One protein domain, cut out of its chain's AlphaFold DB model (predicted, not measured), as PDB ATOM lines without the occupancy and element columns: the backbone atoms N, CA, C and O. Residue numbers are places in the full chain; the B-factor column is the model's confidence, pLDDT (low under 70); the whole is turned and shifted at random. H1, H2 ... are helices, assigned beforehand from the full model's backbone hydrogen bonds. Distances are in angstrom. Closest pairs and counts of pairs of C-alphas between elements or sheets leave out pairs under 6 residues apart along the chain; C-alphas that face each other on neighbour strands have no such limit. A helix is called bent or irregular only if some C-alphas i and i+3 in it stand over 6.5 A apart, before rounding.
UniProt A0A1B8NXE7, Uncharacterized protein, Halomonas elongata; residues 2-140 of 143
ATOM      1  N   ARG A   2     103.241  93.645 149.846       82.75
ATOM      2  CA  ARG A   2     103.744  94.581 150.878       82.75
ATOM      3  C   ARG A   2     103.609  94.089 152.339       82.75
ATOM      4  O   ARG A   2     104.636  94.051 153.000       82.75
ATOM      5  N   PRO A   3     102.454  93.563 152.806       88.44
ATOM      6  CA  PRO A   3     102.343  93.073 154.188       88.44
ATOM      7  C   PRO A   3     103.285  91.907 154.519       88.44
ATOM      8  O   PRO A   3     103.788  91.811 155.632       88.44
ATOM      9  N   LEU A   4     103.543  91.024 153.548       91.25
ATOM     10  CA  LEU A   4     104.464  89.900 153.722       91.25
ATOM     11  C   LEU A   4     105.917  90.382 153.801       91.25
ATOM     12  O   LEU A   4     106.691  89.875 154.606       91.25
ATOM     13  N   LEU A   5     106.282  91.367 152.976       91.69
ATOM     14  CA  LEU A   5     107.610  91.972 153.009       91.69
ATOM     15  C   LEU A   5     107.856  92.695 154.340       91.69
ATOM     16  O   LEU A   5     108.909  92.504 154.937       91.69
ATOM     17  N   ASP A   6     106.877  93.461 154.826       92.81
ATOM     18  CA  ASP A   6     106.975  94.168 156.107       92.81
ATOM     19  C   ASP A   6     107.142  93.180 157.279       92.81
ATOM     20  O   ASP A   6     108.014  93.369 158.128       92.81
ATOM     21  N   ALA A   7     106.389  92.071 157.279       94.81
ATOM     22  CA  ALA A   7     106.542  91.004 158.271       94.81
ATOM     23  C   ALA A   7     107.944  90.371 158.240       94.81
ATOM     24  O   ALA A   7     108.539  90.117 159.286       94.81
ATOM     25  N   HIS A   8     108.506  90.160 157.044       96.56
ATOM     26  CA  HIS A   8     109.884  89.696 156.908       96.56
ATOM     27  C   HIS A   8     110.907  90.701 157.421       96.56
ATOM     28  O   HIS A   8     111.824  90.298 158.122       96.56
ATOM     29  N   LEU A   9     110.761  91.990 157.116       96.38
ATOM     30  CA  LEU A   9     111.686  93.019 157.599       96.38
ATOM     31  C   LEU A   9     111.691  93.101 159.130       96.38
ATOM     32  O   LEU A   9     112.750  93.261 159.733       96.38
ATOM     33  N   GLN A  10     110.527  92.931 159.762       96.25
ATOM     34  CA  GLN A  10     110.427  92.866 161.217       96.25
ATOM     35  C   GLN A  10     111.133  91.626 161.792       96.25
ATOM     36  O   GLN A  10     111.912  91.754 162.736       96.25
ATOM     37  N   ALA A  11     110.903  90.444 161.213       96.81
ATOM     38  CA  ALA A  11     111.563  89.209 161.644       96.81
ATOM     39  C   ALA A  11     113.086  89.259 161.423       96.81
ATOM     40  O   ALA A  11     113.860  88.813 162.270       96.81
ATOM     41  N   ASP A  12     113.527  89.839 160.305       97.38
ATOM     42  CA  ASP A  12     114.941  90.039 159.995       97.38
ATOM     43  C   ASP A  12     115.600  90.935 161.054       97.38
ATOM     44  O   ASP A  12     116.646  90.575 161.593       97.38
ATOM     45  N   ALA A  13     114.961  92.053 161.415       96.00
ATOM     46  CA  ALA A  13     115.454  92.956 162.451       96.00
ATOM     47  C   ALA A  13     115.610  92.261 163.814       96.00
ATOM     48  O   ALA A  13     116.650  92.427 164.449       96.00
ATOM     49  N   ALA A  14     114.625  91.457 164.230       95.50
ATOM     50  CA  ALA A  14     114.693  90.680 165.470       95.50
ATOM     51  C   ALA A  14     115.867  89.683 165.444       95.50
ATOM     52  O   ALA A  14     116.702  89.668 166.351       95.50
ATOM     53  N   SER A  15     116.004  88.915 164.355       95.94
ATOM     54  CA  SER A  15     117.098  87.943 164.210       95.94
ATOM     55  C   SER A  15     118.487  88.596 164.240       95.94
ATOM     56  O   SER A  15     119.392  88.108 164.912       95.94
ATOM     57  N   LEU A  16     118.651  89.754 163.590       94.44
ATOM     58  CA  LEU A  16     119.909  90.509 163.572       94.44
ATOM     59  C   LEU A  16     120.250  91.148 164.928       94.44
ATOM     60  O   LEU A  16     121.411  91.468 165.174       94.44
ATOM     61  N   GLN A  17     119.269  91.322 165.818       93.94
ATOM     62  CA  GLN A  17     119.479  91.763 167.201       93.94
ATOM     63  C   GLN A  17     119.832  90.610 168.158       93.94
ATOM     64  O   GLN A  17     120.071  90.847 169.341       93.94
ATOM     65  N   GLY A  18     119.923  89.376 167.650       90.62
ATOM     66  CA  GLY A  18     120.270  88.188 168.428       90.62
ATOM     67  C   GLY A  18     119.072  87.486 169.067       90.62
ATOM     68  O   GLY A  18     119.269  86.601 169.903       90.62
ATOM     69  N   GLU A  19     117.842  87.852 168.694       93.69
ATOM     70  CA  GLU A  19     116.663  87.055 169.034       93.69
ATOM     71  C   GLU A  19     116.676  85.720 168.275       93.69
ATOM     72  O   GLU A  19     117.389  85.543 167.284       93.69
ATOM     73  N   THR A  20     115.891  84.749 168.748       92.06
ATOM     74  CA  THR A  20     115.766  83.465 168.047       92.06
ATOM     75  C   THR A  20     115.157  83.702 166.662       92.06
ATOM     76  O   THR A  20     114.093  84.316 166.587       92.06
ATOM     77  N   PRO A  21     115.789  83.237 165.568       93.50
ATOM     78  CA  PRO A  21     115.218  83.383 164.237       93.50
ATOM     79  C   PRO A  21     113.862  82.677 164.145       93.50
ATOM     80  O   PRO A  21     113.761  81.471 164.374       93.50
ATOM     81  N   GLU A  22     112.820  83.430 163.804       93.88
ATOM     82  CA  GLU A  22     111.471  82.901 163.600       93.88
ATOM     83  C   GLU A  22     111.075  82.957 162.129       93.88
ATOM     84  O   GLU A  22     111.417  83.899 161.408       93.88
ATOM     85  N   ASP A  23     110.316  81.954 161.689       96.44
ATOM     86  CA  ASP A  23     109.761  81.896 160.343       96.44
ATOM     87  C   ASP A  23     108.515  82.767 160.235       96.44
ATOM     88  O   ASP A  23     107.540  82.597 160.972       96.44
ATOM     89  N   VAL A  24     108.499  83.645 159.234       95.56
ATOM     90  CA  VAL A  24     107.287  84.381 158.885       95.56
ATOM     91  C   VAL A  24     106.302  83.409 158.257       95.56
ATOM     92  O   VAL A  24     106.641  82.706 157.306       95.56
ATOM     93  N   GLN A  25     105.075  83.398 158.769       92.69
ATOM     94  CA  GLN A  25     103.980  82.605 158.225       92.69
ATOM     95  C   GLN A  25     103.228  83.405 157.157       92.69
ATOM     96  O   GLN A  25     102.898  84.574 157.357       92.69
ATOM     97  N   HIS A  26     102.905  82.765 156.036       85.62
ATOM     98  CA  HIS A  26     101.993  83.320 155.040       85.62
ATOM     99  C   HIS A  26     100.593  82.727 155.236       85.62
ATOM    100  O   HIS A  26     100.421  81.512 155.180       85.62
ATOM    101  N   THR A  27      99.578  83.575 155.412       81.19
ATOM    102  CA  THR A  27      98.183  83.159 155.673       81.19
ATOM    103  C   THR A  27      97.517  82.430 154.503       81.19
ATOM    104  O   THR A  27      96.437  81.872 154.663       81.19
ATOM    105  N   GLY A  28      98.149  82.425 153.327       73.69
ATOM    106  CA  GLY A  28      97.631  81.796 152.111       73.69
ATOM    107  C   GLY A  28      96.894  82.762 151.183       73.69
ATOM    108  O   GLY A  28      96.633  82.394 150.039       73.69
ATOM    109  N   GLU A  29      96.632  84.000 151.617       76.50
ATOM    110  CA  GLU A  29      95.822  84.966 150.871       76.50
ATOM    111  C   GLU A  29      96.523  86.326 150.673       76.50
ATOM    112  O   GLU A  29      96.938  86.953 151.649       76.50
ATOM    113  N   PRO A  30      96.615  86.835 149.426       77.00
ATOM    114  CA  PRO A  30      96.353  86.125 148.171       77.00
ATOM    115  C   PRO A  30      97.364  84.990 147.948       77.00
ATOM    116  O   PRO A  30      98.499  85.055 148.420       77.00
ATOM    117  N   ALA A  31      96.967  83.963 147.195       83.44
ATOM    118  CA  ALA A  31      97.852  82.846 146.889       83.44
ATOM    119  C   ALA A  31      99.126  83.338 146.180       83.44
ATOM    120  O   ALA A  31      99.070  83.997 145.140       83.44
ATOM    121  N   LEU A  32     100.283  83.006 146.751       84.75
ATOM    122  CA  LEU A  32     101.575  83.254 146.124       84.75
ATOM    123  C   LEU A  32     101.770  82.285 144.955       84.75
ATOM    124  O   LEU A  32     101.425  81.107 145.057       84.75
ATOM    125  N   SER A  33     102.379  82.762 143.868       89.56
ATOM    126  CA  SER A  33     102.895  81.865 142.832       89.56
ATOM    127  C   SER A  33     103.946  80.922 143.424       89.56
ATOM    128  O   SER A  33     104.571  81.230 144.441       89.56
ATOM    129  N   SER A  34     104.193  79.789 142.765       90.00
ATOM    130  CA  SER A  34     105.229  78.840 143.192       90.00
ATOM    131  C   SER A  34     106.607  79.500 143.328       90.00
ATOM    132  O   SER A  34     107.366  79.154 144.228       90.00
ATOM    133  N   ASP A  35     106.930  80.476 142.477       91.94
ATOM    134  CA  ASP A  35     108.186  81.233 142.543       91.94
ATOM    135  C   ASP A  35     108.277  82.089 143.814       91.94
ATOM    136  O   ASP A  35     109.287  82.047 144.518       91.94
ATOM    137  N   LEU A  36     107.197  82.797 144.160       91.75
ATOM    138  CA  LEU A  36     107.128  83.610 145.374       91.75
ATOM    139  C   LEU A  36     107.119  82.752 146.642       91.75
ATOM    140  O   LEU A  36     107.718  83.146 147.639       91.75
ATOM    141  N   GLN A  37     106.502  81.568 146.611       93.56
ATOM    142  CA  GLN A  37     106.567  80.610 147.720       93.56
ATOM    143  C   GLN A  37     108.003  80.137 147.971       93.56
ATOM    144  O   GLN A  37     108.447  80.103 149.117       93.56
ATOM    145  N   ARG A  38     108.759  79.827 146.907       95.19
ATOM    146  CA  ARG A  38     110.181  79.470 147.034       95.19
ATOM    147  C   ARG A  38     111.001  80.639 147.572       95.19
ATOM    148  O   ARG A  38     111.838  80.429 148.441       95.19
ATOM    149  N   ALA A  39     110.764  81.855 147.087       95.81
ATOM    150  CA  ALA A  39     111.441  83.052 147.585       95.81
ATOM    151  C   ALA A  39     111.167  83.299 149.078       95.81
ATOM    152  O   ALA A  39     112.099  83.487 149.854       95.81
ATOM    153  N   HIS A  40     109.900  83.215 149.483       95.62
ATOM    154  CA  HIS A  40     109.471  83.308 150.876       95.62
ATOM    155  C   HIS A  40     110.186  82.282 151.770       95.62
ATOM    156  O   HIS A  40     110.788  82.652 152.779       95.62
ATOM    157  N   ALA A  41     110.188  81.006 151.365       95.94
ATOM    158  CA  ALA A  41     110.866  79.940 152.098       95.94
ATOM    159  C   ALA A  41     112.381  80.183 152.208       95.94
ATOM    160  O   ALA A  41     112.943  80.041 153.290       95.94
ATOM    161  N   ARG A  42     113.032  80.629 151.123       97.19
ATOM    162  CA  ARG A  42     114.469  80.955 151.122       97.19
ATOM    163  C   ARG A  42     114.822  82.059 152.112       97.19
ATOM    164  O   ARG A  42     115.854  81.965 152.763       97.19
ATOM    165  N   ARG A  43     113.986  83.092 152.250       97.31
ATOM    166  CA  ARG A  43     114.235  84.157 153.234       97.31
ATOM    167  C   ARG A  43     114.028  83.684 154.669       97.31
ATOM    168  O   ARG A  43     114.724  84.159 155.558       97.31
ATOM    169  N   ASN A  44     113.087  82.766 154.905       97.44
ATOM    170  CA  ASN A  44     112.958  82.105 156.205       97.44
ATOM    171  C   ASN A  44     114.214  81.292 156.536       97.44
ATOM    172  O   ASN A  44     114.829  81.531 157.567       97.44
ATOM    173  N   GLU A  45     114.673  80.442 155.618       97.06
ATOM    174  CA  GLU A  45     115.903  79.658 155.787       97.06
ATOM    175  C   GLU A  45     117.141  80.540 156.015       97.06
ATOM    176  O   GLU A  45     117.919  80.286 156.934       97.06
ATOM    177  N   ALA A  46     117.288  81.625 155.245       96.62
ATOM    178  CA  ALA A  46     118.383  82.579 155.405       96.62
ATOM    179  C   ALA A  46     118.391  83.251 156.785       96.62
ATOM    180  O   ALA A  46     119.433  83.694 157.240       96.62
ATOM    181  N   ARG A  47     117.262  83.315 157.494       96.31
ATOM    182  CA  ARG A  47     117.225  83.842 158.863       96.31
ATOM    183  C   ARG A  47     117.882  82.890 159.867       96.31
ATOM    184  O   ARG A  47     118.521  83.347 160.810       96.31
ATOM    185  N   HIS A  48     117.761  81.580 159.645       95.12
ATOM    186  CA  HIS A  48     118.421  80.545 160.456       95.12
ATOM    187  C   HIS A  48     119.895  80.371 160.089       95.12
ATOM    188  O   HIS A  48     120.714  80.047 160.947       95.12
ATOM    189  N   PHE A  49     120.234  80.609 158.821       93.62
ATOM    190  CA  PHE A  49     121.591  80.515 158.287       93.62
ATOM    191  C   PHE A  49     121.948  81.800 157.529       93.62
ATOM    192  O   PHE A  49     121.934  81.806 156.292       93.62
ATOM    193  N   PRO A  50     122.224  82.904 158.253       91.19
ATOM    194  CA  PRO A  50     122.425  84.205 157.637       91.19
ATOM    195  C   PRO A  50     123.630  84.203 156.692       91.19
ATOM    196  O   PRO A  50     124.716  83.777 157.097       91.19
ATOM    197  N   PRO A  51     123.460  84.674 155.441       92.81
ATOM    198  CA  PRO A  51     124.587  84.994 154.575       92.81
ATOM    199  C   PRO A  51     125.398  86.162 155.154       92.81
ATOM    200  O   PRO A  51     124.975  86.826 156.105       92.81
ATOM    201  N   ASP A  52     126.555  86.442 154.554       94.38
ATOM    202  CA  ASP A  52     127.318  87.638 154.899       94.38
ATOM    203  C   ASP A  52     126.490  88.900 154.598       94.38
ATOM    204  O   ASP A  52     125.762  88.978 153.603       94.38
ATOM    205  N   GLN A  53     126.594  89.911 155.458       92.88
ATOM    206  CA  GLN A  53     125.857  91.160 155.293       92.88
ATOM    207  C   GLN A  53     126.234  91.879 153.988       92.88
ATOM    208  O   GLN A  53     125.375  92.498 153.360       92.88
ATOM    209  N   SER A  54     127.488  91.756 153.549       93.12
ATOM    210  CA  SER A  54     127.949  92.306 152.274       93.12
ATOM    211  C   SER A  54     127.261  91.658 151.065       93.12
ATOM    212  O   SER A  54     126.908  92.371 150.125       93.12
ATOM    213  N   ASP A  55     126.952  90.358 151.121       94.19
ATOM    214  CA  ASP A  55     126.206  89.661 150.063       94.19
ATOM    215  C   ASP A  55     124.753  90.158 149.979       94.19
ATOM    216  O   ASP A  55     124.187  90.299 148.890       94.19
ATOM    217  N   VAL A  56     124.128  90.437 151.129       95.44
ATOM    218  CA  VAL A  56     122.768  91.001 151.192       95.44
ATOM    219  C   VAL A  56     122.748  92.415 150.615       95.44
ATOM    220  O   VAL A  56     121.853  92.744 149.832       95.44
ATOM    221  N   GLU A  57     123.738  93.239 150.967       94.19
ATOM    222  CA  GLU A  57     123.898  94.591 150.428       94.19
ATOM    223  C   GLU A  57     124.099  94.585 148.910       94.19
ATOM    224  O   GLU A  57     123.422  95.338 148.202       94.19
ATOM    225  N   GLU A  58     124.970  93.712 148.397       92.94
ATOM    226  CA  GLU A  58     125.202  93.579 146.959       92.94
ATOM    227  C   GLU A  58     123.918  93.167 146.231       92.94
ATOM    228  O   GLU A  58     123.521  93.812 145.257       92.94
ATOM    229  N   ARG A  59     123.223  92.132 146.718       94.00
ATOM    230  CA  ARG A  59     121.962  91.667 146.120       94.00
ATOM    231  C   ARG A  59     120.913  92.765 146.078       94.00
ATOM    232  O   ARG A  59     120.290  92.980 145.038       94.00
ATOM    233  N   LEU A  60     120.736  93.494 147.177       94.25
ATOM    234  CA  LEU A  60     119.750  94.568 147.239       94.25
ATOM    235  C   LEU A  60     120.096  95.712 146.274       94.25
ATOM    236  O   LEU A  60     119.207  96.232 145.593       94.25
ATOM    237  N   ALA A  61     121.381  96.052 146.136       91.06
ATOM    238  CA  ALA A  61     121.842  97.021 145.145       91.06
ATOM    239  C   ALA A  61     121.570  96.548 143.706       91.06
ATOM    240  O   ALA A  61     121.079  97.329 142.885       91.06
ATOM    241  N   ARG A  62     121.820  95.266 143.400       92.06
ATOM    242  CA  ARG A  62     121.518  94.669 142.086       92.06
ATOM    243  C   ARG A  62     120.026  94.728 141.773       92.06
ATOM    244  O   ARG A  62     119.667  95.194 140.693       92.06
ATOM    245  N   ILE A  63     119.166  94.360 142.724       93.25
ATOM    246  CA  ILE A  63     117.703  94.452 142.596       93.25
ATOM    247  C   ILE A  63     117.270  95.889 142.288       93.25
ATOM    248  O   ILE A  63     116.511  96.116 141.343       93.25
ATOM    249  N   ARG A  64     117.774  96.871 143.048       91.81
ATOM    250  CA  ARG A  64     117.459  98.290 142.834       91.81
ATOM    251  C   ARG A  64     117.828  98.740 141.422       91.81
ATOM    252  O   ARG A  64     117.028  99.390 140.752       91.81
ATOM    253  N   ILE A  65     119.026  98.393 140.958       89.50
ATOM    254  CA  ILE A  65     119.503  98.765 139.620       89.50
ATOM    255  C   ILE A  65     118.674  98.069 138.540       89.50
ATOM    256  O   ILE A  65     118.304  98.706 137.555       89.50
ATOM    257  N   HIS A  66     118.336  96.794 138.732       89.50
ATOM    258  CA  HIS A  66     117.510  96.045 137.793       89.50
ATOM    259  C   HIS A  66     116.106  96.661 137.673       89.50
ATOM    260  O   HIS A  66     115.645  96.909 136.560       89.50
ATOM    261  N   LEU A  67     115.456  97.017 138.787       89.81
ATOM    262  CA  LEU A  67     114.170  97.725 138.756       89.81
ATOM    263  C   LEU A  67     114.267  99.081 138.054       89.81
ATOM    264  O   LEU A  67     113.404  99.402 137.238       89.81
ATOM    265  N   ALA A  68     115.320  99.857 138.318       87.62
ATOM    266  CA  ALA A  68     115.529 101.139 137.650       87.62
ATOM    267  C   ALA A  68     115.683 100.973 136.127       87.62
ATOM    268  O   ALA A  68     115.118 101.756 135.364       87.62
ATOM    269  N   LEU A  69     116.401  99.936 135.678       86.69
ATOM    270  CA  LEU A  69     116.529  99.595 134.259       86.69
ATOM    271  C   LEU A  69     115.184  99.202 133.638       86.69
ATOM    272  O   LEU A  69     114.850  99.698 132.563       86.69
ATOM    273  N   LEU A  70     114.404  98.356 134.318       86.50
ATOM    274  CA  LEU A  70     113.071  97.944 133.866       86.50
ATOM    275  C   LEU A  70     112.108  99.127 133.739       86.50
ATOM    276  O   LEU A  70     111.302  99.167 132.810       86.50
ATOM    277  N   ALA A  71     112.207 100.090 134.656       84.94
ATOM    278  CA  ALA A  71     111.405 101.308 134.678       84.94
ATOM    279  C   ALA A  71     111.810 102.341 133.607       84.94
ATOM    280  O   ALA A  71     111.180 103.393 133.510       84.94
ATOM    281  N   GLY A  72     112.873 102.092 132.831       77.06
ATOM    282  CA  GLY A  72     113.442 103.076 131.901       77.06
ATOM    283  C   GLY A  72     114.133 104.255 132.602       77.06
ATOM    284  O   GLY A  72     114.370 105.299 131.991       77.06
ATOM    285  N   GLY A  73     114.445 104.108 133.891       68.94
ATOM    286  CA  GLY A  73     115.079 105.120 134.723       68.94
ATOM    287  C   GLY A  73     116.580 105.267 134.464       68.94
ATOM    288  O   GLY A  73     117.244 104.410 133.875       68.94
ATOM    289  N   ARG A  74     117.149 106.384 134.929       65.81
ATOM    290  CA  ARG A  74     118.602 106.598 134.903       65.81
ATOM    291  C   ARG A  74     119.235 105.923 136.113       65.81
ATOM    292  O   ARG A  74     118.871 106.218 137.246       65.81
ATOM    293  N   VAL A  75     120.224 105.075 135.866       71.88
ATOM    294  CA  VAL A  75     121.081 104.505 136.911       71.88
ATOM    295  C   VAL A  75     122.140 105.543 137.301       71.88
ATOM    296  O   VAL A  75     122.653 106.267 136.444       71.88
ATOM    297  N   ALA A  76     122.447 105.663 138.594       73.38
ATOM    298  CA  ALA A  76     123.479 106.584 139.067       73.38
ATOM    299  C   ALA A  76     124.858 106.179 138.518       73.38
ATOM    300  O   ALA A  76     125.166 104.996 138.442       73.38
ATOM    301  N   GLN A  77     125.739 107.143 138.219       69.88
ATOM    302  CA  GLN A  77     127.082 106.847 137.682       69.88
ATOM    303  C   GLN A  77     127.899 105.880 138.556       69.88
ATOM    304  O   GLN A  77     128.691 105.106 138.031       69.88
ATOM    305  N   ARG A  78     127.695 105.897 139.880       74.81
ATOM    306  CA  ARG A  78     128.378 104.981 140.810       74.81
ATOM    307  C   ARG A  78     128.024 103.505 140.572       74.81
ATOM    308  O   ARG A  78     128.813 102.633 140.903       74.81
ATOM    309  N   ASP A  79     126.844 103.256 140.012       82.50
ATOM    310  CA  ASP A  79     126.254 101.935 139.796       82.50
ATOM    311  C   ASP A  79     126.487 101.439 138.351       82.50
ATOM    312  O   ASP A  79     126.049 100.353 137.975       82.50
ATOM    313  N   GLU A  80     127.188 102.226 137.528       78.81
ATOM    314  CA  GLU A  80     127.448 101.948 136.112       78.81
ATOM    315  C   GLU A  80     128.172 100.607 135.860       78.81
ATOM    316  O   GLU A  80     127.758  99.879 134.953       78.81
ATOM    317  N   PRO A  81     129.179 100.196 136.662       81.31
ATOM    318  CA  PRO A  81     129.785  98.871 136.511       81.31
ATOM    319  C   PRO A  81     128.788  97.728 136.753       81.31
ATOM    320  O   PRO A  81     128.769  96.756 136.000       81.31
ATOM    321  N   LEU A  82     127.920  97.862 137.765       80.81
ATOM    322  CA  LEU A  82     126.883  96.867 138.064       80.81
ATOM    323  C   LEU A  82     125.826  96.818 136.960       80.81
ATOM    324  O   LEU A  82     125.366  95.745 136.581       80.81
ATOM    325  N   ARG A  83     125.462  97.981 136.410       82.81
ATOM    326  CA  ARG A  83     124.531  98.093 135.286       82.81
ATOM    327  C   ARG A  83     124.990  97.261 134.093       82.81
ATOM    328  O   ARG A  83     124.190  96.524 133.523       82.81
ATOM    329  N   LEU A  84     126.270  97.371 133.736       79.81
ATOM    330  CA  LEU A  84     126.862  96.606 132.639       79.81
ATOM    331  C   LEU A  84     126.885  95.107 132.945       79.81
ATOM    332  O   LEU A  84     126.534  94.313 132.076       79.81
ATOM    333  N   ALA A  85     127.236  94.714 134.173       82.44
ATOM    334  CA  ALA A  85     127.209  93.311 134.585       82.44
ATOM    335  C   ALA A  85     125.803  92.702 134.439       82.44
ATOM    336  O   ALA A  85     125.650  91.663 133.801       82.44
ATOM    337  N   ILE A  86     124.769  93.404 134.918       75.75
ATOM    338  CA  ILE A  86     123.364  92.979 134.792       75.75
ATOM    339  C   ILE A  86     122.945  92.882 133.317       75.75
ATOM    340  O   ILE A  86     122.254  91.944 132.925       75.75
ATOM    341  N   GLN A  87     123.367  93.822 132.468       78.50
ATOM    342  CA  GLN A  87     123.081  93.763 131.030       78.50
ATOM    343  C   GLN A  87     123.728  92.549 130.352       78.50
ATOM    344  O   GLN A  87     123.096  91.918 129.506       78.50
ATOM    345  N   VAL A  88     124.963  92.202 130.725       80.75
ATOM    346  CA  VAL A  88     125.665  91.021 130.202       80.75
ATOM    347  C   VAL A  88     125.008  89.730 130.683       80.75
ATOM    348  O   VAL A  88     124.814  88.816 129.887       80.75
ATOM    349  N   GLU A  89     124.627  89.656 131.959       78.44
ATOM    350  CA  GLU A  89     123.892  88.515 132.517       78.44
ATOM    351  C   GLU A  89     122.572  88.301 131.779       78.44
ATOM    352  O   GLU A  89     122.337  87.206 131.275       78.44
ATOM    353  N   ARG A  90     121.780  89.364 131.584       74.25
ATOM    354  CA  ARG A  90     120.548  89.302 130.783       74.25
ATOM    355  C   ARG A  90     120.811  88.817 129.359       74.25
ATOM    356  O   ARG A  90     120.061  87.990 128.859       74.25
ATOM    357  N   LEU A  91     121.866  89.293 128.693       69.81
ATOM    358  CA  LEU A  91     122.203  88.834 127.341       69.81
ATOM    359  C   LEU A  91     122.548  87.337 127.313       69.81
ATOM    360  O   LEU A  91     122.131  86.628 126.400       69.81
ATOM    361  N   ASN A  92     123.292  86.861 128.314       70.38
ATOM    362  CA  ASN A  92     123.727  85.470 128.409       70.38
ATOM    363  C   ASN A  92     122.584  84.516 128.787       70.38
ATOM    364  O   ASN A  92     122.478  83.442 128.199       70.38
ATOM    365  N   GLU A  93     121.720  84.893 129.732       67.56
ATOM    366  CA  GLU A  93     120.560  84.081 130.133       67.56
ATOM    367  C   GLU A  93     119.495  84.002 129.027       67.56
ATOM    368  O   GLU A  93     118.803  82.993 128.902       67.56
ATOM    369  N   ASN A  94     119.416  85.026 128.170       62.75
ATOM    370  CA  ASN A  94     118.400  85.145 127.125       62.75
ATOM    371  C   ASN A  94     118.868  84.681 125.735       62.75
ATOM    372  O   ASN A  94     118.214  85.001 124.736       62.75
ATOM    373  N   LEU A  95     119.959  83.905 125.641       57.50
ATOM    374  CA  LEU A  95     120.413  83.234 124.411       57.50
ATOM    375  C   LEU A  95     119.372  82.192 123.934       57.50
ATOM    376  O   LEU A  95     119.561  80.985 124.051       57.50
ATOM    377  N   GLY A  96     118.238  82.666 123.407       60.97
ATOM    378  CA  GLY A  96     117.137  81.847 122.891       60.97
ATOM    379  C   GLY A  96     115.743  82.485 122.954       60.97
ATOM    380  O   GLY A  96     114.878  82.072 122.181       60.97
ATOM    381  N   ARG A  97     115.505  83.479 123.826       66.62
ATOM    382  CA  ARG A  97     114.257  84.269 123.910       66.62
ATOM    383  C   ARG A  97     114.443  85.456 124.860       66.62
ATOM    384  O   ARG A  97     114.910  85.257 125.973       66.62
ATOM    385  N   GLU A  98     114.000  86.650 124.464       67.94
ATOM    386  CA  GLU A  98     113.881  87.779 125.397       67.94
ATOM    387  C   GLU A  98     112.631  87.599 126.287       67.94
ATOM    388  O   GLU A  98     111.523  87.423 125.758       67.94
ATOM    389  N   PRO A  99     112.775  87.590 127.624       69.94
ATOM    390  CA  PRO A  99     111.653  87.558 128.545       69.94
ATOM    391  C   PRO A  99     110.863  88.861 128.438       69.94
ATOM    392  O   PRO A  99     111.402  89.939 128.190       69.94
ATOM    393  N   SER A 100     109.553  88.762 128.630       83.62
ATOM    394  CA  SER A 100     108.706  89.949 128.710       83.62
ATOM    395  C   SER A 100     109.069  90.786 129.941       83.62
ATOM    396  O   SER A 100     109.462  90.246 130.976       83.62
ATOM    397  N   GLN A 101     108.841  92.100 129.878       82.94
ATOM    398  CA  GLN A 101     109.033  93.002 131.023       82.94
ATOM    399  C   GLN A 101     108.298  92.504 132.285       82.94
ATOM    400  O   GLN A 101     108.795  92.647 133.399       82.94
ATOM    401  N   ALA A 102     107.133  91.865 132.121       84.69
ATOM    402  CA  ALA A 102     106.365  91.274 133.215       84.69
ATOM    403  C   ALA A 102     107.040  90.034 133.837       84.69
ATOM    404  O   ALA A 102     106.943  89.816 135.046       84.69
ATOM    405  N   GLU A 103     107.715  89.208 133.034       86.38
ATOM    406  CA  GLU A 103     108.505  88.072 133.524       86.38
ATOM    407  C   GLU A 103     109.757  88.543 134.260       86.38
ATOM    408  O   GLU A 103     110.030  88.042 135.352       86.38
ATOM    409  N   GLU A 104     110.457  89.544 133.721       87.81
ATOM    410  CA  GLU A 104     111.616  90.148 134.383       87.81
ATOM    411  C   GLU A 104     111.217  90.798 135.710       87.81
ATOM    412  O   GLU A 104     111.807  90.492 136.745       87.81
ATOM    413  N   LEU A 105     110.145  91.600 135.729       89.56
ATOM    414  CA  LEU A 105     109.628  92.193 136.961       89.56
ATOM    415  C   LEU A 105     109.270  91.119 137.995       89.56
ATOM    416  O   LEU A 105     109.641  91.240 139.161       89.56
ATOM    417  N   ARG A 106     108.586  90.041 137.588       89.25
ATOM    418  CA  ARG A 106     108.263  88.933 138.499       89.25
ATOM    419  C   ARG A 106     109.525  88.300 139.085       89.25
ATOM    420  O   ARG A 106     109.536  88.018 140.283       89.25
ATOM    421  N   SER A 107     110.557  88.087 138.270       90.56
ATOM    422  CA  SER A 107     111.843  87.541 138.719       90.56
ATOM    423  C   SER A 107     112.483  88.439 139.780       90.56
ATOM    424  O   SER A 107     112.782  87.979 140.882       90.56
ATOM    425  N   VAL A 108     112.564  89.743 139.505       92.06
ATOM    426  CA  VAL A 108     113.153  90.727 140.422       92.06
ATOM    427  C   VAL A 108     112.364  90.835 141.731       92.06
ATOM    428  O   VAL A 108     112.952  90.918 142.807       92.06
ATOM    429  N   LEU A 109     111.031  90.759 141.683       92.00
ATOM    430  CA  LEU A 109     110.200  90.720 142.892       92.00
ATOM    431  C   LEU A 109     110.412  89.442 143.718       92.00
ATOM    432  O   LEU A 109     110.369  89.498 144.948       92.00
ATOM    433  N   CYS A 110     110.646  88.297 143.071       94.12
ATOM    434  CA  CYS A 110     110.998  87.063 143.773       94.12
ATOM    435  C   CYS A 110     112.379  87.175 144.425       94.12
ATOM    436  O   CYS A 110     112.552  86.747 145.562       94.12
ATOM    437  N   GLU A 111     113.351  87.774 143.740       94.69
ATOM    438  CA  GLU A 111     114.690  88.001 144.284       94.69
ATOM    439  C   GLU A 111     114.662  88.960 145.482       94.69
ATOM    440  O   GLU A 111     115.256  88.670 146.521       94.69
ATOM    441  N   LEU A 112     113.884  90.045 145.389       95.06
ATOM    442  CA  LEU A 112     113.636  90.964 146.500       95.06
ATOM    443  C   LEU A 112     113.025  90.245 147.704       95.06
ATOM    444  O   LEU A 112     113.487  90.420 148.831       95.06
ATOM    445  N   LEU A 113     112.008  89.411 147.478       95.38
ATOM    446  CA  LEU A 113     111.380  88.654 148.557       95.38
ATOM    447  C   LEU A 113     112.334  87.621 149.172       95.38
ATOM    448  O   LEU A 113     112.266  87.403 150.374       95.38
ATOM    449  N   ALA A 114     113.221  87.013 148.380       96.50
ATOM    450  CA  ALA A 114     114.191  86.022 148.845       96.50
ATOM    451  C   ALA A 114     115.411  86.632 149.558       96.50
ATOM    452  O   ALA A 114     116.166  85.904 150.202       96.50
ATOM    453  N   THR A 115     115.637  87.939 149.415       96.56
ATOM    454  CA  THR A 115     116.802  88.625 149.980       96.56
ATOM    455  C   THR A 115     116.560  88.968 151.444       96.56
ATOM    456  O   THR A 115     115.604  89.662 151.782       96.56
ATOM    457  N   GLY A 116     117.441  88.482 152.312       94.44
ATOM    458  CA  GLY A 116     117.458  88.771 153.739       94.44
ATOM    459  C   GLY A 116     118.417  87.841 154.490       94.44
ATOM    460  O   GLY A 116     118.996  86.950 153.865       94.44
ATOM    461  N   PRO A 117     118.586  88.041 155.804       96.81
ATOM    462  CA  PRO A 117     117.943  89.080 156.603       96.81
ATOM    463  C   PRO A 117     118.459  90.489 156.270       96.81
ATOM    464  O   PRO A 117     119.662  90.703 156.150       96.81
ATOM    465  N   ILE A 118     117.548  91.451 156.081       97.19
ATOM    466  CA  ILE A 118     117.896  92.838 155.723       97.19
ATOM    467  C   ILE A 118     117.949  93.709 156.992       97.19
ATOM    468  O   ILE A 118     116.927  93.854 157.664       97.19
ATOM    469  N   PRO A 119     119.089  94.353 157.308       95.81
ATOM    470  CA  PRO A 119     119.169  95.324 158.395       95.81
ATOM    471  C   PRO A 119     118.236  96.527 158.166       95.81
ATOM    472  O   PRO A 119     118.206  97.056 157.052       95.81
ATOM    473  N   PRO A 120     117.558  97.056 159.203       95.25
ATOM    474  CA  PRO A 120     116.663  98.209 159.056       95.25
ATOM    475  C   PRO A 120     117.324  99.426 158.395       95.25
ATOM    476  O   PRO A 120     116.772  99.994 157.458       95.25
ATOM    477  N   ALA A 121     118.553  99.762 158.801       94.75
ATOM    478  CA  ALA A 121     119.296 100.891 158.238       94.75
ATOM    479  C   ALA A 121     119.633 100.711 156.744       94.75
ATOM    480  O   ALA A 121     119.705 101.687 155.996       94.75
ATOM    481  N   LEU A 122     119.837  99.464 156.300       94.75
ATOM    482  CA  LEU A 122     120.022  99.151 154.884       94.75
ATOM    483  C   LEU A 122     118.702  99.331 154.131       94.75
ATOM    484  O   LEU A 122     118.672  99.991 153.096       94.75
ATOM    485  N   TRP A 123     117.603  98.795 154.664       95.31
ATOM    486  CA  TRP A 123     116.287  98.925 154.044       95.31
ATOM    487  C   TRP A 123     115.853 100.387 153.885       95.31
ATOM    488  O   TRP A 123     115.445 100.787 152.798       95.31
ATOM    489  N   GLU A 124     116.005 101.207 154.927       93.69
ATOM    490  CA  GLU A 124     115.667 102.639 154.908       93.69
ATOM    491  C   GLU A 124     116.409 103.414 153.810       93.69
ATOM    492  O   GLU A 124     115.855 104.343 153.218       93.69
ATOM    493  N   ARG A 125     117.650 103.017 153.500       92.00
ATOM    494  CA  ARG A 125     118.450 103.631 152.434       92.00
ATOM    495  C   ARG A 125     117.933 103.284 151.038       92.00
ATOM    496  O   ARG A 125     117.973 104.135 150.152       92.00
ATOM    497  N   GLU A 126     117.472 102.054 150.836       90.12
ATOM    498  CA  GLU A 126     117.128 101.535 149.506       90.12
ATOM    499  C   GLU A 126     115.629 101.674 149.172       90.12
ATOM    500  O   GLU A 126     115.278 101.863 148.005       90.12
ATOM    501  N   VAL A 127     114.736 101.640 150.174       90.00
ATOM    502  CA  VAL A 127     113.270 101.588 149.984       90.00
ATOM    503  C   VAL A 127     112.734 102.738 149.133       90.00
ATOM    504  O   VAL A 127     111.871 102.524 148.288       90.00
ATOM    505  N   GLY A 128     113.292 103.942 149.281       88.75
ATOM    506  CA  GLY A 128     112.855 105.102 148.507       88.75
ATOM    507  C   GLY A 128     113.096 104.959 147.001       88.75
ATOM    508  O   GLY A 128     112.257 105.380 146.211       88.75
ATOM    509  N   GLU A 129     114.224 104.373 146.586       88.12
ATOM    510  CA  GLU A 129     114.515 104.126 145.162       88.12
ATOM    511  C   GLU A 129     113.727 102.930 144.614       88.12
ATOM    512  O   GLU A 129     113.295 102.943 143.457       88.12
ATOM    513  N   LEU A 130     113.519 101.904 145.447       89.56
ATOM    514  CA  LEU A 130     112.703 100.741 145.099       89.56
ATOM    515  C   LEU A 130     111.247 101.149 144.844       89.56
ATOM    516  O   LEU A 130     110.713 100.837 143.779       89.56
ATOM    517  N   ASP A 131     110.639 101.902 145.767       89.19
ATOM    518  CA  ASP A 131     109.258 102.379 145.642       89.19
ATOM    519  C   ASP A 131     109.104 103.284 144.403       89.19
ATOM    520  O   ASP A 131     108.208 103.054 143.594       89.19
ATOM    521  N   ARG A 132     110.042 104.217 144.156       87.88
ATOM    522  CA  ARG A 132     110.046 105.049 142.933       87.88
ATOM    523  C   ARG A 132     110.065 104.226 141.645       87.88
ATOM    524  O   ARG A 132     109.354 104.544 140.691       87.88
ATOM    525  N   SER A 133     110.898 103.189 141.594       88.19
ATOM    526  CA  SER A 133     111.031 102.348 140.400       88.19
ATOM    527  C   SER A 133     109.764 101.525 140.158       88.19
ATOM    528  O   SER A 133     109.300 101.425 139.022       88.19
ATOM    529  N   LEU A 134     109.164 100.984 141.223       86.50
ATOM    530  CA  LEU A 134     107.900 100.248 141.153       86.50
ATOM    531  C   LEU A 134     106.730 101.153 140.747       86.50
ATOM    532  O   LEU A 134     105.948 100.772 139.878       86.50
ATOM    533  N   GLU A 135     106.634 102.360 141.306       86.75
ATOM    534  CA  GLU A 135     105.633 103.355 140.907       86.75
ATOM    535  C   GLU A 135     105.753 103.695 139.417       86.75
ATOM    536  O   GLU A 135     104.760 103.639 138.687       86.75
ATOM    537  N   SER A 136     106.971 103.964 138.937       84.88
ATOM    538  CA  SER A 136     107.225 104.243 137.520       84.88
ATOM    539  C   SER A 136     106.759 103.101 136.615       84.88
ATOM    540  O   SER A 136     106.141 103.358 135.586       84.88
ATOM    541  N   LEU A 137     106.984 101.844 137.006       83.44
ATOM    542  CA  LEU A 137     106.530 100.669 136.252       83.44
ATOM    543  C   LEU A 137     105.003 100.558 136.180       83.44
ATOM    544  O   LEU A 137     104.476 100.129 135.158       83.44
ATOM    545  N   THR A 138     104.282 100.969 137.227       79.94
ATOM    546  CA  THR A 138     102.805 100.970 137.220       79.94
ATOM    547  C   THR A 138     102.189 102.087 136.378       79.94
ATOM    548  O   THR A 138     101.024 101.992 135.997       79.94
ATOM    549  N   GLN A 139     102.961 103.137 136.084       74.31
ATOM    550  CA  GLN A 139     102.558 104.277 135.255       74.31
ATOM    551  C   GLN A 139     102.882 104.070 133.765       74.31
ATOM    552  O   GLN A 139     102.447 104.864 132.929       74.31
ATOM    553  N   LEU A 140     103.651 103.032 133.413       58.88
ATOM    554  CA  LEU A 140     103.945 102.725 132.016       58.88
ATOM    555  C   LEU A 140     102.673 102.203 131.324       58.88
ATOM    556  O   LEU A 140     102.023 101.296 131.850       58.88
TER     557      LEU A 140
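This is residues 2 to 140 of the 143 residues of an uncharacterized protein of Halomonas elongata (UniProt A0A1B8NXE7). Three helices, H3, H5 and H6, run lengthwise as a small triangular bundle, with H4 crossing H3 at residues 62 to 66. H1 and H2 lie toward the end of the bundle where H5 ends, H2 packing on residues 110 to 114 of H5, and residues 91 to 97 stick out beyond the body. The printed part has 139 residues with six named helices, H1 to H6 in chain order, and no named strand; the class is all helix. It is compact, with a radius of gyration of the C-alphas of 15.4 A, and its rounded outline spans 42 by 34 by 29 A.

H1, residues 2 to 16, begins at C-alpha 2 (103.744, 94.581, 150.878) and is 21.0 A long. H2, residues 34 to 48, is 21.8 A long. H3, residues 53 to 70, is 25.9 A long and begins at C-alpha 53 (125.857, 91.160, 155.293). H4, residues 77 to 93, is 24.9 A long and irregular: C-alphas 78 and 81 are 7.6 A apart. H5, residues 101 to 114, is 19.8 A long. H6, residues 120 to 139, is 28.3 A long and ends at C-alpha 139 (102.558, 104.277, 135.255). It has a kink of 40 degrees near residue 127 and is only just irregular, with C-alphas 125 and 128 7.0 A apart.

H3 is the hub, touching three helices. It touches H6 at a shallow tilt of 16 degrees, the same way, with the closest C-alphas, those of Ala 68 and Ser 133, 5.4 A apart. It touches H5 at a shallow tilt of 18 degrees, opposite ways; the closest C-alphas, of Ile 63 and Val 108, are 6.3 A apart. H5 and H6 are near each other. With residues 62 to 66 alone, H3 touches residues 79 to 86 of H4, about perpendicular at 79 degrees; the closest C-alphas, of Ile 65 and Arg 83, are 6.7 A apart. H5 touches H2 with residues 110 to 114 alone, at a shallow tilt of 24 degrees, the same way; the closest C-alphas, of Ala 39 and Ala 114, are 4.2 A apart. H1 and H2 only just touch, with 3 pairs of C-alphas within 8 A, the closest being those of Asp 12 and Arg 47 at 6.7 A. H1 and H6 are close but not clearly touching. H1 and H4, for instance, are apart. In H1, H3 and H5 every O i to N i+4 pair is within hydrogen-bond range; in H2 it is 10 of 11, in H4 11 of 13, in H6 14 of 16.

The two C-alphas farthest apart, those of Glu 19 and Gly 96, are 46.4 A apart. The printed part has no cut. The link from H1 to H2 is long, and the C-alphas of its residues 17 to 33 lie 16 to 24 A from the mean of all C-alphas. The mean pLDDT of the printed part is 87.4; it is under 70 at residues 73 to 74, 77, 91, 93 to 99 and 140.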